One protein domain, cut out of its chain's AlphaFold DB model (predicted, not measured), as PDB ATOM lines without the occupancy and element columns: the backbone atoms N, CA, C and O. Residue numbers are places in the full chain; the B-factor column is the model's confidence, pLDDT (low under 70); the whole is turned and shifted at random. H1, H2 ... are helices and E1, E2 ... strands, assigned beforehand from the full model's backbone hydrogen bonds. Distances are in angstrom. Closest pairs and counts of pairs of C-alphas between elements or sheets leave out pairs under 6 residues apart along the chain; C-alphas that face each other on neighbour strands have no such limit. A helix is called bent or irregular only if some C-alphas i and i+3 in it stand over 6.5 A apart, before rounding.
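AT A GLANCE: This is residues 91 to 203 of the 207 residues of the protein "Transcriptional regulator, TetR family" of Christensenella minuta (UniProt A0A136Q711). The helices H3 and H4 fold back on each other as a hairpin, and H1 crosses one side of it, packing on H4 with its first part and on H3 farther along. H2, set at the far end of H1, and a small hairpin of two strands, E1 and E2, lie away from H4. A long link leads back from E2 to H3, and residues 150 to 155, of which 154 and 155 belong to H3, stick out. The 113 printed residues hold four named helices and two named strands, in the order H1, H2, E1, E2, H3, H4; the class is mostly helix, and the sheet, order E1 - E2, is antiparallel. The whole is compact, with a radius of gyration of the C-alphas of 14.9 A and spans of 45 by 40 by 28 A.

HOW THE PARTS SIT: Start with H1, residues 95 to 112, and go on to H2, residues 114 to 123: they are close but not clearly touching, and their lines are about perpendicular at 74 degrees. Their closest C-alphas, of Tyr 110 and Leu 117, are 6.7 A apart. Next come E1, residues 129 to 131, and E2, residues 137 to 139, a hairpin of antiparallel neighbours at 162 degrees. Look there for N 130 and O 138 at 2.9 A, and N 138 and O 130 at 2.8 A, both within hydrogen-bond range. H3, residues 154 to 174, touches H1 with residues 168 to 172 alone, at a steep tilt of 42 degrees, the same way; the closest C-alphas, of Glu 103 and Met 168, are 6.0 A apart. H4, residues 182 to 197, touches H1 with residues 187 to 194 alone, at a steep tilt of 47 degrees, opposite ways; the closest C-alphas, of Leu 96 and Lys 191, are 7.2 A apart. H3 and H4 touch as a helical hairpin at a shallow tilt of 22 degrees, opposite ways, with the C-alphas of Lys 160 and Ile 197 closest at 6.5 A. The helix packing is mostly crossed, but only just: 1 of 3 touching pairs is at a shallow tilt. H2 is apart from H3 and H4. Every O i to N i+4 pair is within hydrogen-bond range in H2 and H4, against 13 of 14 in H1 and 15 of 17 in H3.

IN THESE COORDINATES: Find C-alpha 95 at (68.730, 180.108, 18.280); from there H1 runs 26.0 A to C-alpha 112. H2 measures 13.7 A, E1 6.6 A and E2 6.4 A. Find C-alpha 154 at (81.919, 184.357, 29.460), where H3 begins its 29.8 A; it is only just irregular, with C-alphas 169 and 172 6.9 A apart. H4 runs 22.8 A to C-alpha 197 at (79.341, 174.612, 18.386).

THE WHOLE: The two C-alphas farthest apart, of Asp 133 and Lys 203, are 49.3 A apart. The printed part has no cut. The link from E2 to H3, residues 140 to 153, is long. In this predicted model the mean pLDDT of the printed part is 78.9; look for values under 70 at residues 122 to 129, 140 to 142, 177 and 199 to 203.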
ATOM      1  N   ARG A  91      63.168 189.676  18.634       95.06
ATOM      2  CA  ARG A  91      62.054 188.927  19.245       95.06
ATOM      3  C   ARG A  91      62.130 187.413  19.035       95.06
ATOM      4  O   ARG A  91      61.502 186.687  19.800       95.06
ATOM      5  N   GLU A  92      62.878 186.932  18.044       95.44
ATOM      6  CA  GLU A  92      62.990 185.498  17.740       95.44
ATOM      7  C   GLU A  92      63.827 184.784  18.802       95.44
ATOM      8  O   GLU A  92      65.009 185.069  18.904       95.44
ATOM      9  N   LYS A  93      63.273 183.889  19.617       91.00
ATOM     10  CA  LYS A  93      64.017 183.294  20.744       91.00
ATOM     11  C   LYS A  93      64.735 181.998  20.383       91.00
ATOM     12  O   LYS A  93      65.695 181.649  21.065       91.00
ATOM     13  N   GLU A  94      64.305 181.318  19.325       90.44
ATOM     14  CA  GLU A  94      64.909 180.055  18.916       90.44
ATOM     15  C   GLU A  94      66.269 180.313  18.244       90.44
ATOM     16  O   GLU A  94      66.313 181.024  17.231       90.44
ATOM     17  N   PRO A  95      67.390 179.747  18.747       87.19
ATOM     18  CA  PRO A  95      68.730 180.108  18.280       87.19
ATOM     19  C   PRO A  95      68.936 179.944  16.778       87.19
ATOM     20  O   PRO A  95      69.409 180.863  16.107       87.19
ATOM     21  N   LEU A  96      68.512 178.801  16.233       86.38
ATOM     22  CA  LEU A  96      68.616 178.535  14.804       86.38
ATOM     23  C   LEU A  96      67.768 179.521  13.989       86.38
ATOM     24  O   LEU A  96      68.239 180.043  12.983       86.38
ATOM     25  N   GLN A  97      66.541 179.817  14.427       90.88
ATOM     26  CA  GLN A  97      65.662 180.745  13.710       90.88
ATOM     27  C   GLN A  97      66.196 182.175  13.749       90.88
ATOM     28  O   GLN A  97      66.178 182.861  12.722       90.88
ATOM     29  N   ARG A  98      66.749 182.624  14.885       92.62
ATOM     30  CA  ARG A  98      67.376 183.948  14.957       92.62
ATOM     31  C   ARG A  98      68.598 184.022  14.051       92.62
ATOM     32  O   ARG A  98      68.746 185.010  13.335       92.62
ATOM     33  N   LEU A  99      69.435 182.986  14.039       90.19
ATOM     34  CA  LEU A  99      70.598 182.910  13.155       90.19
ATOM     35  C   LEU A  99      70.191 182.972  11.672       90.19
ATOM     36  O   LEU A  99      70.796 183.714  10.907       90.19
ATOM     37  N   ILE A 100      69.122 182.275  11.271       90.00
ATOM     38  CA  ILE A 100      68.576 182.341   9.904       90.00
ATOM     39  C   ILE A 100      68.089 183.756   9.562       90.00
ATOM     40  O   ILE A 100      68.371 184.261   8.472       90.00
ATOM     41  N   LYS A 101      67.358 184.414  10.473       93.38
ATOM     42  CA  LYS A 101      66.904 185.800  10.267       93.38
ATOM     43  C   LYS A 101      68.084 186.759  10.129       93.38
ATOM     44  O   LYS A 101      68.091 187.592   9.224       93.38
ATOM     45  N   LEU A 102      69.083 186.615  10.998       92.88
ATOM     46  CA  LEU A 102      70.316 187.391  10.958       92.88
ATOM     47  C   LEU A 102      71.045 187.218   9.630       92.88
ATOM     48  O   LEU A 102      71.365 188.215   8.987       92.88
ATOM     49  N   GLU A 103      71.232 185.977   9.186       90.62
ATOM     50  CA  GLU A 103      71.872 185.673   7.908       90.62
ATOM     51  C   GLU A 103      71.102 186.289   6.737       90.62
ATOM     52  O   GLU A 103      71.688 186.927   5.865       90.62
ATOM     53  N   LYS A 104      69.769 186.201   6.741       90.12
ATOM     54  CA  LYS A 104      68.930 186.821   5.708       90.12
ATOM     55  C   LYS A 104      69.109 188.341   5.650       90.12
ATOM     56  O   LYS A 104      69.248 188.902   4.557       90.12
ATOM     57  N   GLU A 105      69.086 189.015   6.799       92.38
ATOM     58  CA  GLU A 105      69.258 190.467   6.877       92.38
ATOM     59  C   GLU A 105      70.672 190.892   6.466       92.38
ATOM     60  O   GLU A 105      70.817 191.815   5.652       92.38
ATOM     61  N   TYR A 106      71.689 190.176   6.961       89.81
ATOM     62  CA  TYR A 106      73.094 190.364   6.610       89.81
ATOM     63  C   TYR A 106      73.294 190.208   5.103       89.81
ATOM     64  O   TYR A 106      73.679 191.162   4.428       89.81
ATOM     65  N   TYR A 107      72.925 189.058   4.543       86.06
ATOM     66  CA  TYR A 107      73.106 188.726   3.135       86.06
ATOM     67  C   TYR A 107      72.359 189.686   2.197       86.06
ATOM     68  O   TYR A 107      72.922 190.188   1.217       86.06
ATOM     69  N   SER A 108      71.100 190.013   2.519       87.75
ATOM     70  CA  SER A 108      70.296 190.982   1.763       87.75
ATOM     71  C   SER A 108      70.960 192.361   1.717       87.75
ATOM     72  O   SER A 108      70.984 193.020   0.672       87.75
ATOM     73  N   TYR A 109      71.486 192.824   2.854       89.19
ATOM     74  CA  TYR A 109      72.172 194.108   2.929       89.19
ATOM     75  C   TYR A 109      73.526 194.058   2.217       89.19
ATOM     76  O   TYR A 109      73.839 194.950   1.424       89.19
ATOM     77  N   TYR A 110      74.275 192.975   2.422       85.19
ATOM     78  CA  TYR A 110      75.573 192.739   1.815       85.19
ATOM     79  C   TYR A 110      75.502 192.793   0.293       85.19
ATOM     80  O   TYR A 110      76.269 193.514  -0.338       85.19
ATOM     81  N   GLY A 111      74.521 192.120  -0.314       83.69
ATOM     82  CA  GLY A 111      74.308 192.161  -1.761       83.69
ATOM     83  C   GLY A 111      74.092 193.580  -2.303       83.69
ATOM     84  O   GLY A 111      74.620 193.925  -3.358       83.69
ATOM     85  N   ARG A 112      73.386 194.442  -1.559       85.31
ATOM     86  CA  ARG A 112      73.113 195.833  -1.966       85.31
ATOM     87  C   ARG A 112      74.357 196.729  -1.942       85.31
ATOM     88  O   ARG A 112      74.421 197.684  -2.720       85.31
ATOM     89  N   TYR A 113      75.308 196.442  -1.053       85.12
ATOM     90  CA  TYR A 113      76.504 197.256  -0.809       85.12
ATOM     91  C   TYR A 113      77.810 196.477  -1.020       85.12
ATOM     92  O   TYR A 113      78.851 196.890  -0.513       85.12
ATOM     93  N   PHE A 114      77.763 195.390  -1.798       79.88
ATOM     94  CA  PHE A 114      78.838 194.403  -1.938       79.88
ATOM     95  C   PHE A 114      80.209 195.041  -2.166       79.88
ATOM     96  O   PHE A 114      81.152 194.738  -1.454       79.88
ATOM     97  N   HIS A 115      80.316 195.981  -3.107       74.69
ATOM     98  CA  HIS A 115      81.583 196.635  -3.443       74.69
ATOM     99  C   HIS A 115      82.210 197.381  -2.258       74.69
ATOM    100  O   HIS A 115      83.431 197.361  -2.101       74.69
ATOM    101  N   LEU A 116      81.388 198.034  -1.427       77.88
ATOM    102  CA  LEU A 116      81.879 198.763  -0.261       77.88
ATOM    103  C   LEU A 116      82.170 197.807   0.896       77.88
ATOM    104  O   LEU A 116      83.250 197.870   1.470       77.88
ATOM    105  N   LEU A 117      81.231 196.912   1.207       77.62
ATOM    106  CA  LEU A 117      81.372 195.959   2.306       77.62
ATOM    107  C   LEU A 117      82.538 194.996   2.063       77.62
ATOM    108  O   LEU A 117      83.343 194.784   2.958       77.62
ATOM    109  N   ASN A 118      82.734 194.528   0.830       77.25
ATOM    110  CA  ASN A 118      83.897 193.724   0.475       77.25
ATOM    111  C   ASN A 118      85.204 194.487   0.709       77.25
ATOM    112  O   ASN A 118      86.142 193.928   1.258       77.25
ATOM    113  N   GLN A 119      85.299 195.768   0.338       73.19
ATOM    114  CA  GLN A 119      86.512 196.552   0.609       73.19
ATOM    115  C   GLN A 119      86.733 196.749   2.114       73.19
ATOM    116  O   GLN A 119      87.857 196.629   2.594       73.19
ATOM    117  N   ILE A 120      85.656 197.060   2.831       71.75
ATOM    118  CA  ILE A 120      85.611 197.197   4.280       71.75
ATOM    119  C   ILE A 120      86.171 195.914   4.926       71.75
ATOM    120  O   ILE A 120      87.181 195.989   5.620       71.75
ATOM    121  N   PHE A 121      85.622 194.734   4.623       70.88
ATOM    122  CA  PHE A 121      86.010 193.468   5.262       70.88
ATOM    123  C   PHE A 121      87.318 192.859   4.741       70.88
ATOM    124  O   PHE A 121      88.078 192.311   5.527       70.88
ATOM    125  N   SER A 122      87.640 192.986   3.449       67.25
ATOM    126  CA  SER A 122      88.891 192.433   2.891       67.25
ATOM    127  C   SER A 122      90.141 193.226   3.276       67.25
ATOM    128  O   SER A 122      91.237 192.670   3.284       67.25
ATOM    129  N   LYS A 123      90.006 194.528   3.570       64.44
ATOM    130  CA  LYS A 123      91.139 195.407   3.907       64.44
ATOM    131  C   LYS A 123      91.222 195.785   5.382       64.44
ATOM    132  O   LYS A 123      92.219 196.389   5.771       64.44
ATOM    133  N   ALA A 124      90.216 195.462   6.192       58.53
ATOM    134  CA  ALA A 124      90.272 195.648   7.635       58.53
ATOM    135  C   ALA A 124      90.557 194.294   8.301       58.53
ATOM    136  O   ALA A 124      89.652 193.463   8.385       58.53
ATOM    137  N   PRO A 125      91.788 194.038   8.768       50.09
ATOM    138  CA  PRO A 125      92.077 192.830   9.521       50.09
ATOM    139  C   PRO A 125      91.318 192.877  10.859       50.09
ATOM    140  O   PRO A 125      91.728 193.537  11.804       50.09
ATOM    141  N   MET A 126      90.185 192.180  10.915       47.44
ATOM    142  CA  MET A 126      89.588 191.591  12.121       47.44
ATOM    143  C   MET A 126      89.161 192.479  13.304       47.44
ATOM    144  O   MET A 126      88.914 191.951  14.380       47.44
ATOM    145  N   THR A 127      88.969 193.787  13.157       52.69
ATOM    146  CA  THR A 127      88.119 194.548  14.101       52.69
ATOM    147  C   THR A 127      87.658 195.834  13.442       52.69
ATOM    148  O   THR A 127      88.319 196.869  13.501       52.69
ATOM    149  N   GLN A 128      86.505 195.785  12.786       64.94
ATOM    150  CA  GLN A 128      85.786 197.023  12.542       64.94
ATOM    151  C   GLN A 128      85.028 197.312  13.818       64.94
ATOM    152  O   GLN A 128      84.161 196.545  14.225       64.94
ATOM    153  N   TYR A 129      85.412 198.385  14.483       65.50
ATOM    154  CA  TYR A 129      84.526 199.032  15.415       65.50
ATOM    155  C   TYR A 129      83.978 200.279  14.738       65.50
ATOM    156  O   TYR A 129      84.653 200.923  13.933       65.50
ATOM    157  N   TYR A 130      82.737 200.598  15.043       71.00
ATOM    158  CA  TYR A 130      82.120 201.850  14.667       71.00
ATOM    159  C   TYR A 130      81.697 202.556  15.954       71.00
ATOM    160  O   TYR A 130      81.136 201.922  16.843       71.00
ATOM    161  N   ILE A 131      82.012 203.845  16.057       72.06
ATOM    162  CA  ILE A 131      81.691 204.661  17.226       72.06
ATOM    163  C   ILE A 131      80.510 205.563  16.858       72.06
ATOM    164  O   ILE A 131      80.599 206.318  15.888       72.06
ATOM    165  N   GLU A 132      79.411 205.452  17.599       74.25
ATOM    166  CA  GLU A 132      78.254 206.345  17.501       74.25
ATOM    167  C   GLU A 132      78.585 207.756  18.012       74.25
ATOM    168  O   GLU A 132      79.571 207.983  18.716       74.25
ATOM    169  N   ASP A 133      77.736 208.726  17.666       70.19
ATOM    170  CA  ASP A 133      77.920 210.129  18.068       70.19
ATOM    171  C   ASP A 133      77.855 210.319  19.604       70.19
ATOM    172  O   ASP A 133      78.359 211.312  20.130       70.19
ATOM    173  N   ASP A 134      77.241 209.377  20.327       78.75
ATOM    174  CA  ASP A 134      77.164 209.325  21.793       78.75
ATOM    175  C   ASP A 134      78.332 208.564  22.452       78.75
ATOM    176  O   ASP A 134      78.427 208.522  23.681       78.75
ATOM    177  N   GLY A 135      79.251 208.017  21.650       77.12
ATOM    178  CA  GLY A 135      80.415 207.267  22.108       77.12
ATOM    179  C   GLY A 135      80.194 205.761  22.257       77.12
ATOM    180  O   GLY A 135      81.137 205.074  22.656       77.12
ATOM    181  N   GLU A 136      79.011 205.222  21.933       80.75
ATOM    182  CA  GLU A 136      78.816 203.770  21.891       80.75
ATOM    183  C   GLU A 136      79.714 203.129  20.828       80.75
ATOM    184  O   GLU A 136      79.777 203.583  19.686       80.75
ATOM    185  N   ILE A 137      80.415 202.056  21.200       79.38
ATOM    186  CA  ILE A 137      81.336 201.341  20.313       79.38
ATOM    187  C   ILE A 137      80.702 200.014  19.914       79.38
ATOM    188  O   ILE A 137      80.522 199.139  20.755       79.38
ATOM    189  N   TRP A 138      80.451 199.856  18.620       77.31
ATOM    190  CA  TRP A 138      79.946 198.632  18.011       77.31
ATOM    191  C   TRP A 138      81.085 197.858  17.365       77.31
ATOM    192  O   TRP A 138      81.619 198.297  16.348       77.31
ATOM    193  N   GLN A 139      81.450 196.713  17.929       75.25
ATOM    194  CA  GLN A 139      82.418 195.771  17.385       75.25
ATOM    195  C   GLN A 139      81.714 194.764  16.472       75.25
ATOM    196  O   GLN A 139      80.952 193.901  16.918       75.25
ATOM    197  N   TYR A 140      82.019 194.841  15.177       69.06
ATOM    198  CA  TYR A 140      81.650 193.805  14.218       69.06
ATOM    199  C   TYR A 140      82.190 192.448  14.692       69.06
ATOM    200  O   TYR A 140      83.254 192.404  15.308       69.06
ATOM    201  N   ILE A 141      81.446 191.362  14.442       65.69
ATOM    202  CA  ILE A 141      81.640 189.996  14.979       65.69
ATOM    203  C   ILE A 141      81.100 189.804  16.407       65.69
ATOM    204  O   ILE A 141      80.398 188.828  16.671       65.69
ATOM    205  N   MET A 142      81.396 190.720  17.327       69.88
ATOM    206  CA  MET A 142      81.096 190.539  18.758       69.88
ATOM    207  C   MET A 142      79.687 190.983  19.130       69.88
ATOM    208  O   MET A 142      79.011 190.340  19.935       69.88
ATOM    209  N   ASP A 143      79.230 192.047  18.480       79.19
ATOM    210  CA  ASP A 143      77.936 192.649  18.739       79.19
ATOM    211  C   ASP A 143      76.905 192.186  17.707       79.19
ATOM    212  O   ASP A 143      76.057 192.966  17.299       79.19
ATOM    213  N   TYR A 144      76.934 190.939  17.233       87.06
ATOM    214  CA  TYR A 144      75.756 190.377  16.561       87.06
ATOM    215  C   TYR A 144      74.791 189.812  17.607       87.06
ATOM    216  O   TYR A 144      75.237 189.134  18.537       87.06
ATOM    217  N   PRO A 145      73.467 190.037  17.481       89.44
ATOM    218  CA  PRO A 145      72.501 189.641  18.501       89.44
ATOM    219  C   PRO A 145      72.140 188.151  18.390       89.44
ATOM    220  O   PRO A 145      70.971 187.772  18.349       89.44
ATOM    221  N   LEU A 146      73.159 187.297  18.328       86.94
ATOM    222  CA  LEU A 146      73.049 185.845  18.311       86.94
ATOM    223  C   LEU A 146      72.482 185.346  19.644       86.94
ATOM    224  O   LEU A 146      72.897 185.803  20.711       86.94
ATOM    225  N   VAL A 147      71.548 184.391  19.595       82.81
ATOM    226  CA  VAL A 147      71.098 183.701  20.811       82.81
ATOM    227  C   VAL A 147      72.146 182.668  21.183       82.81
ATOM    228  O   VAL A 147      72.462 181.779  20.397       82.81
ATOM    229  N   ILE A 148      72.658 182.777  22.398       79.88
ATOM    230  CA  ILE A 148      73.564 181.813  23.007       79.88
ATOM    231  C   ILE A 148      73.140 181.625  24.458       79.88
ATOM    232  O   ILE A 148      72.671 182.571  25.088       79.88
ATOM    233  N   ASP A 149      73.280 180.403  24.964       78.44
ATOM    234  CA  ASP A 149      72.884 180.048  26.326       78.44
ATOM    235  C   ASP A 149      73.586 180.950  27.357       78.44
ATOM    236  O   ASP A 149      74.817 180.986  27.454       78.44
ATOM    237  N   GLU A 150      72.785 181.706  28.111       74.00
ATOM    238  CA  GLU A 150      73.260 182.684  29.094       74.00
ATOM    239  C   GLU A 150      73.924 182.031  30.308       74.00
ATOM    240  O   GLU A 150      74.706 182.684  30.998       74.00
ATOM    241  N   ASN A 151      73.675 180.740  30.540       78.56
ATOM    242  CA  ASN A 151      74.272 179.996  31.647       78.56
ATOM    243  C   ASN A 151      75.736 179.605  31.381       78.56
ATOM    244  O   ASN A 151      76.403 179.056  32.259       78.56
ATOM    245  N   GLN A 152      76.255 179.869  30.178       78.19
ATOM    246  CA  GLN A 152      77.632 179.549  29.825       78.19
ATOM    247  C   GLN A 152      78.628 180.577  30.366       78.19
ATOM    248  O   GLN A 152      78.367 181.778  30.438       78.19
ATOM    249  N   GLY A 153      79.834 180.104  30.687       80.94
ATOM    250  CA  GLY A 153      80.941 180.980  31.056       80.94
ATOM    251  C   GLY A 153      81.245 182.008  29.958       80.94
ATOM    252  O   GLY A 153      81.160 181.708  28.763       80.94
ATOM    253  N   ARG A 154      81.652 183.219  30.362       81.06
ATOM    254  CA  ARG A 154      81.919 184.357  29.460       81.06
ATOM    255  C   ARG A 154      82.800 183.989  28.260       81.06
ATOM    256  O   ARG A 154      82.484 184.384  27.144       81.06
ATOM    257  N   SER A 155      83.881 183.238  28.478       80.19
ATOM    258  CA  SER A 155      84.811 182.839  27.412       80.19
ATOM    259  C   SER A 155      84.158 181.928  26.371       80.19
ATOM    260  O   SER A 155      84.404 182.086  25.179       80.19
ATOM    261  N   THR A 156      83.290 181.012  26.804       80.81
ATOM    262  CA  THR A 156      82.552 180.115  25.908       80.81
ATOM    263  C   THR A 156      81.553 180.902  25.070       80.81
ATOM    264  O   THR A 156      81.549 180.772  23.851       80.81
ATOM    265  N   LYS A 157      80.781 181.795  25.704       81.25
ATOM    266  CA  LYS A 157      79.876 182.743  25.032       81.25
ATOM    267  C   LYS A 157      80.597 183.526  23.931       81.25
ATOM    268  O   LYS A 157      80.121 183.566  22.799       81.25
ATOM    269  N   LEU A 158      81.768 184.069  24.255       80.06
ATOM    270  CA  LEU A 158      82.599 184.832  23.327       80.06
ATOM    271  C   LEU A 158      83.016 184.004  22.105       80.06
ATOM    272  O   LEU A 158      82.811 184.417  20.969       80.06
ATOM    273  N   TYR A 159      83.556 182.807  22.344       81.25
ATOM    274  CA  TYR A 159      83.975 181.893  21.284       81.25
ATOM    275  C   TYR A 159      82.804 181.507  20.370       81.25
ATOM    276  O   TYR A 159      82.941 181.563  19.148       81.25
ATOM    277  N   LYS A 160      81.638 181.171  20.941       83.88
ATOM    278  CA  LYS A 160      80.445 180.817  20.157       83.88
ATOM    279  C   LYS A 160      80.005 181.966  19.248       83.88
ATOM    280  O   LYS A 160      79.718 181.729  18.077       83.88
ATOM    281  N   GLN A 161      79.998 183.201  19.760       84.75
ATOM    282  CA  GLN A 161      79.702 184.390  18.954       84.75
ATOM    283  C   GLN A 161      80.694 184.550  17.805       84.75
ATOM    284  O   GLN A 161      80.268 184.700  16.665       84.75
ATOM    285  N   MET A 162      81.997 184.443  18.085       82.50
ATOM    286  CA  MET A 162      83.038 184.572  17.063       82.50
ATOM    287  C   MET A 162      82.875 183.547  15.935       82.50
ATOM    288  O   MET A 162      82.973 183.909  14.766       82.50
ATOM    289  N   VAL A 163      82.594 182.280  16.262       84.62
ATOM    290  CA  VAL A 163      82.420 181.224  15.249       84.62
ATOM    291  C   VAL A 163      81.164 181.459  14.408       84.62
ATOM    292  O   VAL A 163      81.235 181.394  13.183       84.62
ATOM    293  N   LEU A 164      80.023 181.752  15.038       86.44
ATOM    294  CA  LEU A 164      78.767 182.009  14.323       86.44
ATOM    295  C   LEU A 164      78.854 183.256  13.438       86.44
ATOM    296  O   LEU A 164      78.385 183.239  12.302       86.44
ATOM    297  N   ALA A 165      79.487 184.318  13.932       85.19
ATOM    298  CA  ALA A 165      79.714 185.531  13.164       85.19
ATOM    299  C   ALA A 165      80.654 185.289  11.976       85.19
ATOM    300  O   ALA A 165      80.333 185.699  10.867       85.19
ATOM    301  N   ALA A 166      81.763 184.566  12.171       83.12
ATOM    302  CA  ALA A 166      82.664 184.201  11.077       83.12
ATOM    303  C   ALA A 166      81.949 183.370  10.001       83.12
ATOM    304  O   ALA A 166      82.184 183.564   8.807       83.12
ATOM    305  N   LEU A 167      81.050 182.473  10.418       85.50
ATOM    306  CA  LEU A 167      80.226 181.692   9.506       85.50
ATOM    307  C   LEU A 167      79.318 182.612   8.680       85.50
ATOM    308  O   LEU A 167      79.390 182.544   7.457       85.50
ATOM    309  N   MET A 168      78.558 183.513   9.314       85.94
ATOM    310  CA  MET A 168      77.711 184.496   8.614       85.94
ATOM    311  C   MET A 168      78.507 185.397   7.657       85.94
ATOM    312  O   MET A 168      78.137 185.592   6.501       85.94
ATOM    313  N   GLU A 169      79.638 185.940   8.109       82.81
ATOM    314  CA  GLU A 169      80.454 186.856   7.305       82.81
ATOM    315  C   GLU A 169      81.139 186.164   6.120       82.81
ATOM    316  O   GLU A 169      81.404 186.809   5.102       82.81
ATOM    317  N   GLY A 170      81.380 184.853   6.222       81.00
ATOM    318  CA  GLY A 170      81.898 184.018   5.141       81.00
ATOM    319  C   GLY A 170      80.865 183.684   4.059       81.00
ATOM    320  O   GLY A 170      81.246 183.475   2.905       81.00
ATOM    321  N   MET A 171      79.565 183.686   4.382       83.44
ATOM    322  CA  MET A 171      78.497 183.250   3.467       83.44
ATOM    323  C   MET A 171      78.466 183.965   2.113       83.44
ATOM    324  O   MET A 171      78.323 183.284   1.092       83.44
ATOM    325  N   PRO A 172      78.650 185.301   2.026       78.56
ATOM    326  CA  PRO A 172      78.665 185.995   0.741       78.56
ATOM    327  C   PRO A 172      79.749 185.523  -0.237       78.56
ATOM    328  O   PRO A 172      79.666 185.879  -1.414       78.56
ATOM    329  N   TYR A 173      80.755 184.781   0.244       78.12
ATOM    330  CA  TYR A 173      81.885 184.273  -0.536       78.12
ATOM    331  C   TYR A 173      81.813 182.766  -0.812       78.12
ATOM    332  O   TYR A 173      82.487 182.294  -1.723       78.12
ATOM    333  N   THR A 174      81.033 182.010  -0.034       76.31
ATOM    334  CA  THR A 174      80.957 180.543  -0.126       76.31
ATOM    335  C   THR A 174      79.704 180.048  -0.842       76.31
ATOM    336  O   THR A 174      79.722 178.964  -1.422       76.31
ATOM    337  N   VAL A 175      78.622 180.831  -0.839       78.88
ATOM    338  CA  VAL A 175      77.348 180.451  -1.463       78.88
ATOM    339  C   VAL A 175      77.228 181.071  -2.856       78.88
ATOM    340  O   VAL A 175      77.205 182.297  -3.004       78.88
ATOM    341  N   ASP A 176      77.099 180.225  -3.884       75.81
ATOM    342  CA  ASP A 176      76.760 180.679  -5.236       75.81
ATOM    343  C   ASP A 176      75.309 181.176  -5.283       75.81
ATOM    344  O   ASP A 176      74.353 180.431  -5.062       75.81
ATOM    345  N   LYS A 177      75.156 182.459  -5.609       68.19
ATOM    346  CA  LYS A 177      73.872 183.170  -5.643       68.19
ATOM    347  C   LYS A 177      72.979 182.737  -6.798       68.19
ATOM    348  O   LYS A 177      71.779 182.986  -6.744       68.19
ATOM    349  N   ASN A 178      73.571 182.153  -7.838       73.38
ATOM    350  CA  ASN A 178      72.856 181.709  -9.030       73.38
ATOM    351  C   ASN A 178      72.377 180.256  -8.907       73.38
ATOM    352  O   ASN A 178      71.695 179.765  -9.802       73.38
ATOM    353  N   SER A 179      72.725 179.570  -7.815       78.44
ATOM    354  CA  SER A 179      72.244 178.221  -7.552       78.44
ATOM    355  C   SER A 179      70.759 178.243  -7.193       78.44
ATOM    356  O   SER A 179      70.350 178.952  -6.270       78.44
ATOM    357  N   GLU A 180      69.963 177.401  -7.859       75.81
ATOM    358  CA  GLU A 180      68.545 177.178  -7.531       75.81
ATOM    359  C   GLU A 180      68.346 176.762  -6.058       75.81
ATOM    360  O   GLU A 180      67.322 177.080  -5.458       75.81
ATOM    361  N   ASN A 181      69.372 176.160  -5.439       80.19
ATOM    362  CA  ASN A 181      69.332 175.632  -4.073       80.19
ATOM    363  C   ASN A 181      70.119 176.486  -3.061       80.19
ATOM    364  O   ASN A 181      70.446 176.013  -1.970       80.19
ATOM    365  N   ALA A 182      70.433 177.749  -3.379       79.06
ATOM    366  CA  ALA A 182      71.237 178.613  -2.506       79.06
ATOM    367  C   ALA A 182      70.666 178.725  -1.076       79.06
ATOM    368  O   ALA A 182      71.417 178.692  -0.103       79.06
ATOM    369  N   GLY A 183      69.336 178.800  -0.935       79.12
ATOM    370  CA  GLY A 183      68.672 178.867   0.371       79.12
ATOM    371  C   GLY A 183      68.819 177.590   1.205       79.12
ATOM    372  O   GLY A 183      69.057 177.665   2.411       79.12
ATOM    373  N   GLU A 184      68.730 176.419   0.572       83.50
ATOM    374  CA  GLU A 184      68.939 175.129   1.242       83.50
ATOM    375  C   GLU A 184      70.396 174.955   1.666       83.50
ATOM    376  O   GLU A 184      70.673 174.494   2.773       83.50
ATOM    377  N   HIS A 185      71.330 175.393   0.820       83.12
ATOM    378  CA  HIS A 185      72.751 175.342   1.128       83.12
ATOM    379  C   HIS A 185      73.100 176.252   2.316       83.12
ATOM    380  O   HIS A 185      73.754 175.800   3.256       83.12
ATOM    381  N   VAL A 186      72.579 177.489   2.335       85.50
ATOM    382  CA  VAL A 186      72.707 178.407   3.480       85.50
ATOM    383  C   VAL A 186      72.195 177.747   4.758       85.50
ATOM    384  O   VAL A 186      72.890 177.718   5.772       85.50
ATOM    385  N   MET A 187      71.000 177.159   4.695       85.56
ATOM    386  CA  MET A 187      70.386 176.471   5.827       85.56
ATOM    387  C   MET A 187      71.242 175.306   6.337       85.56
ATOM    388  O   MET A 187      71.405 175.143   7.547       85.56
ATOM    389  N   GLY A 188      71.792 174.498   5.429       85.62
ATOM    390  CA  GLY A 188      72.660 173.371   5.762       85.62
ATOM    391  C   GLY A 188      73.940 173.809   6.474       85.62
ATOM    392  O   GLY A 188      74.303 173.219   7.494       85.62
ATOM    393  N   ILE A 189      74.581 174.879   5.995       87.38
ATOM    394  CA  ILE A 189      75.795 175.436   6.608       87.38
ATOM    395  C   ILE A 189      75.487 175.979   8.010       87.38
ATOM    396  O   ILE A 189      76.194 175.632   8.954       87.38
ATOM    397  N   LEU A 190      74.416 176.768   8.179       88.56
ATOM    398  CA  LEU A 190      74.042 177.325   9.489       88.56
ATOM    399  C   LEU A 190      73.717 176.226  10.508       88.56
ATOM    400  O   LEU A 190      74.190 176.284  11.643       88.56
ATOM    401  N   LYS A 191      72.953 175.201  10.100       85.94
ATOM    402  CA  LYS A 191      72.648 174.040  10.951       85.94
ATOM    403  C   LYS A 191      73.915 173.303  11.366       85.94
ATOM    404  O   LYS A 191      74.098 173.035  12.546       85.94
ATOM    405  N   THR A 192      74.793 173.012  10.408       84.81
ATOM    406  CA  THR A 192      76.064 172.324  10.671       84.81
ATOM    407  C   THR A 192      76.933 173.131  11.631       84.81
ATOM    408  O   THR A 192      77.436 172.587  12.610       84.81
ATOM    409  N   GLY A 193      77.064 174.439  11.394       84.88
ATOM    410  CA  GLY A 193      77.824 175.340  12.256       84.88
ATOM    411  C   GLY A 193      77.306 175.355  13.690       84.88
ATOM    412  O   GLY A 193      78.096 175.214  14.621       84.88
ATOM    413  N   LEU A 194      75.987 175.457  13.871       83.94
ATOM    414  CA  LEU A 194      75.369 175.433  15.195       83.94
ATOM    415  C   LEU A 194      75.593 174.083  15.902       83.94
ATOM    416  O   LEU A 194      76.058 174.065  17.040       83.94
ATOM    417  N   SER A 195      75.377 172.960  15.208       81.38
ATOM    418  CA  SER A 195      75.612 171.615  15.760       81.38
ATOM    419  C   SER A 195      77.067 171.385  16.181       81.38
ATOM    420  O   SER A 195      77.323 170.783  17.225       81.38
ATOM    421  N   CYS A 196      78.036 171.875  15.400       80.38
ATOM    422  CA  CYS A 196      79.457 171.801  15.756       80.38
ATOM    423  C   CYS A 196      79.764 172.574  17.046       80.38
ATOM    424  O   CYS A 196      80.544 172.110  17.875       80.38
ATOM    425  N   ILE A 197      79.140 173.741  17.223       81.31
ATOM    426  CA  ILE A 197      79.341 174.612  18.386       81.31
ATOM    427  C   ILE A 197      78.710 174.037  19.659       81.31
ATOM    428  O   ILE A 197      79.242 174.230  20.757       81.31
ATOM    429  N   ASP A 198      77.590 173.332  19.531       76.31
ATOM    430  CA  ASP A 198      76.902 172.712  20.665       76.31
ATOM    431  C   ASP A 198      77.481 171.343  21.045       76.31
ATOM    432  O   ASP A 198      77.029 170.718  22.004       76.31
ATOM    433  N   GLY A 199      78.524 170.885  20.345       64.75
ATOM    434  CA  GLY A 199      79.163 169.593  20.603       64.75
ATOM    435  C   GLY A 199      78.286 168.399  20.216       64.75
ATOM    436  O   GLY A 199      78.649 167.257  20.488       64.75
ATOM    437  N   THR A 200      77.162 168.641  19.540       56.12
ATOM    438  CA  THR A 200      76.253 167.630  18.992       56.12
ATOM    439  C   THR A 200      76.685 167.243  17.580       56.12
ATOM    440  O   THR A 200      75.869 167.226  16.657       56.12
ATOM    441  N   ILE A 201      77.980 166.979  17.382       46.91
ATOM    442  CA  ILE A 201      78.447 166.381  16.130       46.91
ATOM    443  C   ILE A 201      77.770 165.017  16.055       46.91
ATOM    444  O   ILE A 201      78.132 164.102  16.798       46.91
ATOM    445  N   ASP A 202      76.767 164.904  15.187       46.31
ATOM    446  CA  ASP A 202      76.251 163.617  14.761       46.31
ATOM    447  C   ASP A 202      77.449 162.878  14.169       46.31
ATOM    448  O   ASP A 202      77.970 163.236  13.107       46.31
ATOM    449  N   LYS A 203      77.980 161.919  14.929       40.16
ATOM    450  CA  LYS A 203      78.946 160.966  14.405       40.16
ATOM    451  C   LYS A 203      78.146 160.124  13.425       40.16
ATOM    452  O   LYS A 203      77.592 159.100  13.812       40.16
TER     453      LYS A 203